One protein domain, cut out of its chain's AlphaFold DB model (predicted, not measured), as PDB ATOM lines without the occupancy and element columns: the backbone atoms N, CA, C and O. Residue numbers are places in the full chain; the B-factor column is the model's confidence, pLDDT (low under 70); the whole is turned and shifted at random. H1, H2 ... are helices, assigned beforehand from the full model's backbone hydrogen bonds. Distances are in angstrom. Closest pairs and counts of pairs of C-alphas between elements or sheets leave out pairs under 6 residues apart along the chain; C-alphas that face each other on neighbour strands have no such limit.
ATOM      1  N   GLU A 167      56.249  43.739  13.709       93.06
ATOM      2  CA  GLU A 167      56.626  42.333  13.872       93.06
ATOM      3  C   GLU A 167      55.437  41.465  14.298       93.06
ATOM      4  O   GLU A 167      55.250  40.369  13.773       93.06
ATOM      5  N   MET A 168      54.578  41.960  15.192       93.38
ATOM      6  CA  MET A 168      53.353  41.251  15.591       93.38
ATOM      7  C   MET A 168      52.364  41.106  14.427       93.38
ATOM      8  O   MET A 168      51.709  40.067  14.295       93.38
ATOM      9  N   LEU A 169      52.279  42.120  13.556       92.38
ATOM     10  CA  LEU A 169      51.479  42.061  12.332       92.38
ATOM     11  C   LEU A 169      51.970  40.931  11.405       92.38
ATOM     12  O   LEU A 169      51.158  40.199  10.831       92.38
ATOM     13  N   ARG A 170      53.297  40.751  11.330       91.81
ATOM     14  CA  ARG A 170      53.979  39.733  10.513       91.81
ATOM     15  C   ARG A 170      53.973  38.324  11.081       91.81
ATOM     16  O   ARG A 170      53.956  37.366  10.318       91.81
ATOM     17  N   THR A 171      53.989  38.182  12.400       85.88
ATOM     18  CA  THR A 171      54.176  36.882  13.074       85.88
ATOM     19  C   THR A 171      52.892  36.273  13.634       85.88
ATOM     20  O   THR A 171      52.917  35.131  14.080       85.88
ATOM     21  N   ALA A 172      51.768  36.987  13.506       67.06
ATOM     22  CA  ALA A 172      50.422  36.640  13.962       67.06
ATOM     23  C   ALA A 172      50.102  37.015  15.426       67.06
ATOM     24  O   ALA A 172      50.368  36.277  16.370       67.06
ATOM     25  N   ALA A 173      49.375  38.131  15.570       54.34
ATOM     26  CA  ALA A 173      48.501  38.441  16.710       54.34
ATOM     27  C   ALA A 173      47.026  38.691  16.300       54.34
ATOM     28  O   ALA A 173      46.168  38.892  17.161       54.34
ATOM     29  N   ALA A 174      46.705  38.665  14.999       56.50
ATOM     30  CA  ALA A 174      45.356  38.882  14.474       56.50
ATOM     31  C   ALA A 174      44.756  37.571  13.947       56.50
ATOM     32  O   ALA A 174      45.423  36.823  13.236       56.50
ATOM     33  N   LYS A 175      43.479  37.325  14.263       67.38
ATOM     34  CA  LYS A 175      42.690  36.150  13.837       67.38
ATOM     35  C   LYS A 175      42.726  35.903  12.318       67.38
ATOM     36  O   LYS A 175      42.560  34.767  11.888       67.38
ATOM     37  N   ASP A 176      42.961  36.960  11.544       75.44
ATOM     38  CA  ASP A 176      42.880  36.973  10.083       75.44
ATOM     39  C   ASP A 176      44.247  37.128   9.377       75.44
ATOM     40  O   ASP A 176      44.289  37.243   8.154       75.44
ATOM     41  N   GLY A 177      45.351  37.140  10.138       76.75
ATOM     42  CA  GLY A 177      46.731  37.185   9.630       76.75
ATOM     43  C   GLY A 177      47.412  35.803   9.592       76.75
ATOM     44  O   GLY A 177      46.732  34.778   9.691       76.75
ATOM     45  N   PRO A 178      48.758  35.735   9.483       90.31
ATOM     46  CA  PRO A 178      49.719  36.846   9.431       90.31
ATOM     47  C   PRO A 178      49.729  37.602   8.095       90.31
ATOM     48  O   PRO A 178      49.476  37.015   7.037       90.31
ATOM     49  N   PHE A 179      50.105  38.884   8.150       92.50
ATOM     50  CA  PHE A 179      50.279  39.754   6.980       92.50
ATOM     51  C   PHE A 179      51.768  40.021   6.727       92.50
ATOM     52  O   PHE A 179      52.512  40.283   7.663       92.50
ATOM     53  N   ALA A 180      52.226  40.022   5.478       92.12
ATOM     54  CA  ALA A 180      53.609  40.341   5.113       92.12
ATOM     55  C   ALA A 180      54.012  41.770   5.539       92.12
ATOM     56  O   ALA A 180      55.182  42.055   5.830       92.12
ATOM     57  N   GLY A 181      53.031  42.667   5.619       93.19
ATOM     58  CA  GLY A 181      53.189  44.025   6.108       93.19
ATOM     59  C   GLY A 181      51.875  44.811   6.078       93.19
ATOM     60  O   GLY A 181      50.829  44.248   5.743       93.19
ATOM     61  N   PRO A 182      51.935  46.109   6.413       94.19
ATOM     62  CA  PRO A 182      50.774  46.995   6.448       94.19
ATOM     63  C   PRO A 182      50.059  47.122   5.099       94.19
ATOM     64  O   PRO A 182      48.833  47.143   5.076       94.19
ATOM     65  N   ASP A 183      50.797  47.119   3.984       94.19
ATOM     66  CA  ASP A 183      50.211  47.197   2.637       94.19
ATOM     67  C   ASP A 183      49.291  46.002   2.350       94.19
ATOM     68  O   ASP A 183      48.182  46.162   1.849       94.19
ATOM     69  N   GLU A 184      49.710  44.789   2.727       94.06
ATOM     70  CA  GLU A 184      48.888  43.588   2.544       94.06
ATOM     71  C   GLU A 184      47.646  43.614   3.450       94.06
ATOM     72  O   GLU A 184      46.567  43.197   3.029       94.06
ATOM     73  N   TYR A 185      47.777  44.143   4.671       94.38
ATOM     74  CA  TYR A 185      46.643  44.364   5.571       94.38
ATOM     75  C   TYR A 185      45.632  45.357   4.979       94.38
ATOM     76  O   TYR A 185      44.435  45.069   4.957       94.38
ATOM     77  N   LEU A 186      46.112  46.486   4.448       94.56
ATOM     78  CA  LEU A 186      45.286  47.511   3.811       94.56
ATOM     79  C   LEU A 186      44.532  46.955   2.596       94.56
ATOM     80  O   LEU A 186      43.317  47.123   2.493       94.56
ATOM     81  N   LEU A 187      45.226  46.246   1.701       95.31
ATOM     82  CA  LEU A 187      44.595  45.619   0.536       95.31
ATOM     83  C   LEU A 187      43.560  44.568   0.958       95.31
ATOM     84  O   LEU A 187      42.475  44.506   0.380       95.31
ATOM     85  N   ALA A 188      43.857  43.765   1.985       95.00
ATOM     86  CA  ALA A 188      42.910  42.784   2.504       95.00
ATOM     87  C   ALA A 188      41.644  43.458   3.056       95.00
ATOM     88  O   ALA A 188      40.545  42.989   2.756       95.00
ATOM     89  N   LYS A 189      41.777  44.582   3.779       94.44
ATOM     90  CA  LYS A 189      40.630  45.396   4.218       94.44
ATOM     91  C   LYS A 189      39.841  45.969   3.046       94.44
ATOM     92  O   LYS A 189      38.618  45.922   3.074       94.44
ATOM     93  N   ALA A 190      40.507  46.463   2.002       94.19
ATOM     94  CA  ALA A 190      39.826  47.008   0.828       94.19
ATOM     95  C   ALA A 190      38.924  45.965   0.141       94.19
ATOM     96  O   ALA A 190      37.812  46.285  -0.276       94.19
ATOM     97  N   VAL A 191      39.373  44.706   0.071       95.12
ATOM     98  CA  VAL A 191      38.579  43.595  -0.482       95.12
ATOM     99  C   VAL A 191      37.492  43.139   0.495       95.12
ATOM    100  O   VAL A 191      36.357  42.911   0.085       95.12
ATOM    101  N   ALA A 192      37.823  42.980   1.778       95.06
ATOM    102  CA  ALA A 192      36.898  42.447   2.778       95.06
ATOM    103  C   ALA A 192      35.829  43.451   3.236       95.06
ATOM    104  O   ALA A 192      34.799  43.052   3.775       95.06
ATOM    105  N   GLY A 193      36.071  44.746   3.023       94.81
ATOM    106  CA  GLY A 193      35.261  45.824   3.570       94.81
ATOM    107  C   GLY A 193      35.544  46.096   5.047       94.81
ATOM    108  O   GLY A 193      36.412  45.493   5.682       94.81
ATOM    109  N   ASP A 194      34.770  47.023   5.596       93.62
ATOM    110  CA  ASP A 194      34.785  47.387   7.005       93.62
ATOM    111  C   ASP A 194      33.352  47.623   7.509       93.62
ATOM    112  O   ASP A 194      32.777  48.697   7.299       93.62
ATOM    113  N   PRO A 195      32.760  46.650   8.221       89.94
ATOM    114  CA  PRO A 195      31.426  46.805   8.787       89.94
ATOM    115  C   PRO A 195      31.309  47.947   9.806       89.94
ATOM    116  O   PRO A 195      30.229  48.512   9.949       89.94
ATOM    117  N   SER A 196      32.380  48.299  10.526       88.06
ATOM    118  CA  SER A 196      32.354  49.371  11.533       88.06
ATOM    119  C   SER A 196      32.218  50.763  10.902       88.06
ATOM    120  O   SER A 196      31.563  51.639  11.474       88.06
ATOM    121  N   ASP A 197      32.732  50.906   9.681       90.81
ATOM    122  CA  ASP A 197      32.638  52.100   8.839       90.81
ATOM    123  C   ASP A 197      31.566  52.004   7.748       90.81
ATOM    124  O   ASP A 197      31.399  52.926   6.946       90.81
ATOM    125  N   ASN A 198      30.779  50.926   7.766       92.56
ATOM    126  CA  ASN A 198      29.741  50.634   6.783       92.56
ATOM    127  C   ASN A 198      30.274  50.580   5.339       92.56
ATOM    128  O   ASN A 198      29.627  51.039   4.399       92.56
ATOM    129  N   ILE A 199      31.474  50.025   5.173       93.50
ATOM    130  CA  ILE A 199      32.095  49.740   3.881       93.50
ATOM    131  C   ILE A 199      31.812  48.262   3.559       93.50
ATOM    132  O   ILE A 199      32.328  47.388   4.256       93.50
ATOM    133  N   PRO A 200      30.999  47.940   2.538       90.69
ATOM    134  CA  PRO A 200      30.458  46.589   2.349       90.69
ATOM    135  C   PRO A 200      31.489  45.528   1.931       90.69
ATOM    136  O   PRO A 200      31.283  44.352   2.222       90.69
ATOM    137  N   GLY A 201      32.579  45.922   1.262       93.00
ATOM    138  CA  GLY A 201      33.543  44.975   0.693       93.00
ATOM    139  C   GLY A 201      32.941  44.077  -0.394       93.00
ATOM    140  O   GLY A 201      31.864  44.346  -0.930       93.00
ATOM    141  N   VAL A 202      33.645  42.996  -0.728       93.38
ATOM    142  CA  VAL A 202      33.160  41.958  -1.647       93.38
ATOM    143  C   VAL A 202      32.259  40.976  -0.878       93.38
ATOM    144  O   VAL A 202      32.705  40.381   0.109       93.38
ATOM    145  N   PRO A 203      31.003  40.740  -1.314       92.69
ATOM    146  CA  PRO A 203      30.081  39.850  -0.611       92.69
ATOM    147  C   PRO A 203      30.659  38.451  -0.358       92.69
ATOM    148  O   PRO A 203      31.142  37.783  -1.269       92.69
ATOM    149  N   GLY A 204      30.584  37.989   0.893       91.62
ATOM    150  CA  GLY A 204      31.081  36.668   1.299       91.62
ATOM    151  C   GLY A 204      32.602  36.570   1.470       91.62
ATOM    152  O   GLY A 204      33.104  35.499   1.817       91.62
ATOM    153  N   VAL A 205      33.342  37.665   1.278       94.06
ATOM    154  CA  VAL A 205      34.799  37.696   1.415       94.06
ATOM    155  C   VAL A 205      35.180  38.405   2.712       94.06
ATOM    156  O   VAL A 205      35.132  39.621   2.813       94.06
ATOM    157  N   GLY A 206      35.578  37.633   3.726       93.25
ATOM    158  CA  GLY A 206      36.206  38.176   4.936       93.25
ATOM    159  C   GLY A 206      37.718  38.364   4.773       93.25
ATOM    160  O   GLY A 206      38.305  37.873   3.810       93.25
ATOM    161  N   MET A 207      38.367  38.990   5.761       93.44
ATOM    162  CA  MET A 207      39.811  39.296   5.759       93.44
ATOM    163  C   MET A 207      40.705  38.104   5.378       93.44
ATOM    164  O   MET A 207      41.565  38.225   4.510       93.44
ATOM    165  N   ALA A 208      40.469  36.922   5.959       92.06
ATOM    166  CA  ALA A 208      41.258  35.729   5.649       92.06
ATOM    167  C   ALA A 208      41.078  35.241   4.196       92.06
ATOM    168  O   ALA A 208      42.013  34.710   3.594       92.06
ATOM    169  N   THR A 209      39.880  35.397   3.626       93.44
ATOM    170  CA  THR A 209      39.606  35.048   2.224       93.44
ATOM    171  C   THR A 209      40.194  36.097   1.288       93.44
ATOM    172  O   THR A 209      40.850  35.730   0.318       93.44
ATOM    173  N   ALA A 210      40.044  37.384   1.613       94.75
ATOM    174  CA  ALA A 210      40.668  38.490   0.892       94.75
ATOM    175  C   ALA A 210      42.186  38.300   0.778       94.75
ATOM    176  O   ALA A 210      42.737  38.347  -0.317       94.75
ATOM    177  N   LEU A 211      42.846  37.979   1.893       94.06
ATOM    178  CA  LEU A 211      44.283  37.716   1.938       94.06
ATOM    179  C   LEU A 211      44.702  36.560   1.016       94.06
ATOM    180  O   LEU A 211      45.702  36.653   0.304       94.06
ATOM    181  N   LYS A 212      43.929  35.466   1.001       93.62
ATOM    182  CA  LYS A 212      44.181  34.330   0.100       93.62
ATOM    183  C   LYS A 212      44.049  34.734  -1.366       93.62
ATOM    184  O   LYS A 212      44.906  34.356  -2.156       93.62
ATOM    185  N   LEU A 213      43.009  35.491  -1.714       94.81
ATOM    186  CA  LEU A 213      42.779  35.958  -3.082       94.81
ATOM    187  C   LEU A 213      43.902  36.889  -3.548       94.81
ATOM    188  O   LEU A 213      44.450  36.684  -4.627       94.81
ATOM    189  N   LEU A 214      44.312  37.842  -2.708       95.38
ATOM    190  CA  LEU A 214      45.407  38.765  -3.017       95.38
ATOM    191  C   LEU A 214      46.709  38.018  -3.313       95.38
ATOM    192  O   LEU A 214      47.378  38.317  -4.297       95.38
ATOM    193  N   ARG A 215      47.050  37.010  -2.504       95.00
ATOM    194  CA  ARG A 215      48.257  36.195  -2.713       95.00
ATOM    195  C   ARG A 215      48.150  35.277  -3.929       95.00
ATOM    196  O   ARG A 215      49.140  35.103  -4.631       95.00
ATOM    197  N   LEU A 216      46.976  34.690  -4.167       95.50
ATOM    198  CA  LEU A 216      46.744  33.781  -5.291       95.50
ATOM    199  C   LEU A 216      46.827  34.507  -6.636       95.50
ATOM    200  O   LEU A 216      47.388  33.970  -7.585       95.50
ATOM    201  N   HIS A 217      46.280  35.718  -6.700       94.88
ATOM    202  CA  HIS A 217      46.168  36.477  -7.939       94.88
ATOM    203  C   HIS A 217      47.224  37.584  -8.076       94.88
ATOM    204  O   HIS A 217      47.307  38.217  -9.120       94.88
ATOM    205  N   GLY A 218      48.073  37.796  -7.067       91.69
ATOM    206  CA  GLY A 218      49.169  38.766  -7.135       91.69
ATOM    207  C   GLY A 218      48.739  40.227  -6.967       91.69
ATOM    208  O   GLY A 218      49.395  41.108  -7.512       91.69
ATOM    209  N   GLY A 219      47.665  40.491  -6.219       92.25
ATOM    210  CA  GLY A 219      47.157  41.841  -5.939       92.25
ATOM    211  C   GLY A 219      45.726  42.081  -6.422       92.25
ATOM    212  O   GLY A 219      45.043  41.160  -6.869       92.25
ATOM    213  N   LEU A 220      45.255  43.327  -6.303       91.19
ATOM    214  CA  LEU A 220      43.890  43.714  -6.683       91.19
ATOM    215  C   LEU A 220      43.665  43.608  -8.192       91.19
ATOM    216  O   LEU A 220      42.628  43.106  -8.617       91.19
ATOM    217  N   GLU A 221      44.643  44.029  -8.995       91.12
ATOM    218  CA  GLU A 221      44.579  43.963 -10.457       91.12
ATOM    219  C   GLU A 221      44.432  42.517 -10.935       91.12
ATOM    220  O   GLU A 221      43.626  42.225 -11.815       91.12
ATOM    221  N   GLY A 222      45.167  41.590 -10.317       92.44
ATOM    222  CA  GLY A 222      45.063  40.175 -10.650       92.44
ATOM    223  C   GLY A 222      43.729  39.557 -10.233       92.44
ATOM    224  O   GLY A 222      43.216  38.691 -10.940       92.44
ATOM    225  N   ILE A 223      43.136  40.007  -9.117       91.50
ATOM    226  CA  ILE A 223      41.772  39.602  -8.745       91.50
ATOM    227  C   ILE A 223      40.793  40.067  -9.826       91.50
ATOM    228  O   ILE A 223      40.011  39.252 -10.306       91.50
ATOM    229  N   GLN A 224      40.856  41.335 -10.244       89.19
ATOM    230  CA  GLN A 224      39.963  41.886 -11.273       89.19
ATOM    231  C   GLN A 224      40.056  41.095 -12.586       89.19
ATOM    232  O   GLN A 224      39.039  40.634 -13.091       89.19
ATOM    233  N   GLN A 225      41.274  40.830 -13.064       92.12
ATOM    234  CA  GLN A 225      41.515  40.052 -14.287       92.12
ATOM    235  C   GLN A 225      41.028  38.597 -14.220       92.12
ATOM    236  O   GLN A 225      40.893  37.960 -15.257       92.12
ATOM    237  N   SER A 226      40.822  38.042 -13.023       86.62
ATOM    238  CA  SER A 226      40.357  36.658 -12.850       86.62
ATOM    239  C   SER A 226      38.833  36.501 -12.862       86.62
ATOM    240  O   SER A 226      38.343  35.370 -12.873       86.62
ATOM    241  N   VAL A 227      38.099  37.616 -12.806       82.56
ATOM    242  CA  VAL A 227      36.628  37.653 -12.785       82.56
ATOM    243  C   VAL A 227      36.046  37.996 -14.165       82.56
ATOM    244  O   VAL A 227      34.896  37.638 -14.424       82.56
ATOM    245  N   ASP A 228      36.837  38.636 -15.034       57.12
ATOM    246  CA  ASP A 228      36.523  38.912 -16.447       57.12
ATOM    247  C   ASP A 228      36.739  37.679 -17.350       57.12
ATOM    248  O   ASP A 228      35.919  37.478 -18.280       57.12
TER     249      ASP A 228
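This is residues 167 to 228 of the 228 residues of the protein "5'-3' exonuclease, resolvase-like domain-containing protein" of Acidithiobacillus ferrivorans (UniProt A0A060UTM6). Two helices, H2 and H3, cross nearly at right angles to make a small core, and two short helices lie at opposite ends of the longest axis, H1 at one end and H4 at the other. A long loop, residues 193 to 206, joins H2 to H3 and swings out to one side of the crossed pair, with its tip near Asp 197. The printed part has 62 residues with four named helices, in the order H1, H2, H3, H4, and no named strand; the class is all helix. The whole is compact, with a radius of gyration of the C-alphas of 11.5 A and spans of 36 by 27 by 16 A.

The printed part begins with H1, residues 167 to 171, whose first C-alpha, that of Glu 167, is at (56.626, 42.333, 13.872). H2 takes residues 182 to 192 and is 15.1 A long from its first to its last C-alpha. H3 takes residues 207 to 217 and is 15.4 A long; its C-alpha 207 is at (39.811, 39.296, 5.759). H4, residues 220 to 225, ends with C-alpha 225 at (41.515, 40.052, -14.287).

H2 and H3 touch, with 15 pairs of C-alphas within 8 A. Their closest C-alphas are those of Ala 188 and Ala 210, 5.1 A apart. Their lines are about perpendicular, at 75 degrees. H1 is close to H2 but not clearly touching it, the closest C-alphas being those of Leu 169 and Pro 182, 7.7 A apart. H3 and H4 touch only at the corner by their link, where the closest C-alphas, those of His 217 and Ile 223, are 5.5 A apart. These two run the same way at a steep tilt of 60 degrees. H4 is close to H2 but not clearly touching it, with the closest C-alphas, those of Leu 187 and Leu 220, 7.5 A apart; their tilt is steep, 46 degrees, the same way. H1 is apart from H3 and from H4. In H1, H2, H3 and H4 every O i to N i+4 pair is within hydrogen-bond range.

The two C-alphas farthest apart are those of Glu 167 and Asp 228, the first and last printed, at 36.5 A. The printed part has no cut, and Asp 228 is the chain's last residue. The link from H1 to H2 is short, with 10 residues, the link from H2 to H3 is long, with 14, and the link from H3 to H4 is tight, with 2. The C-alphas of residues 193 to 206 lie 8 to 17 A from the mean of the C-alphas. The mean pLDDT of the printed part is 89.5; residues 172 to 175 and residue 228 are under 70.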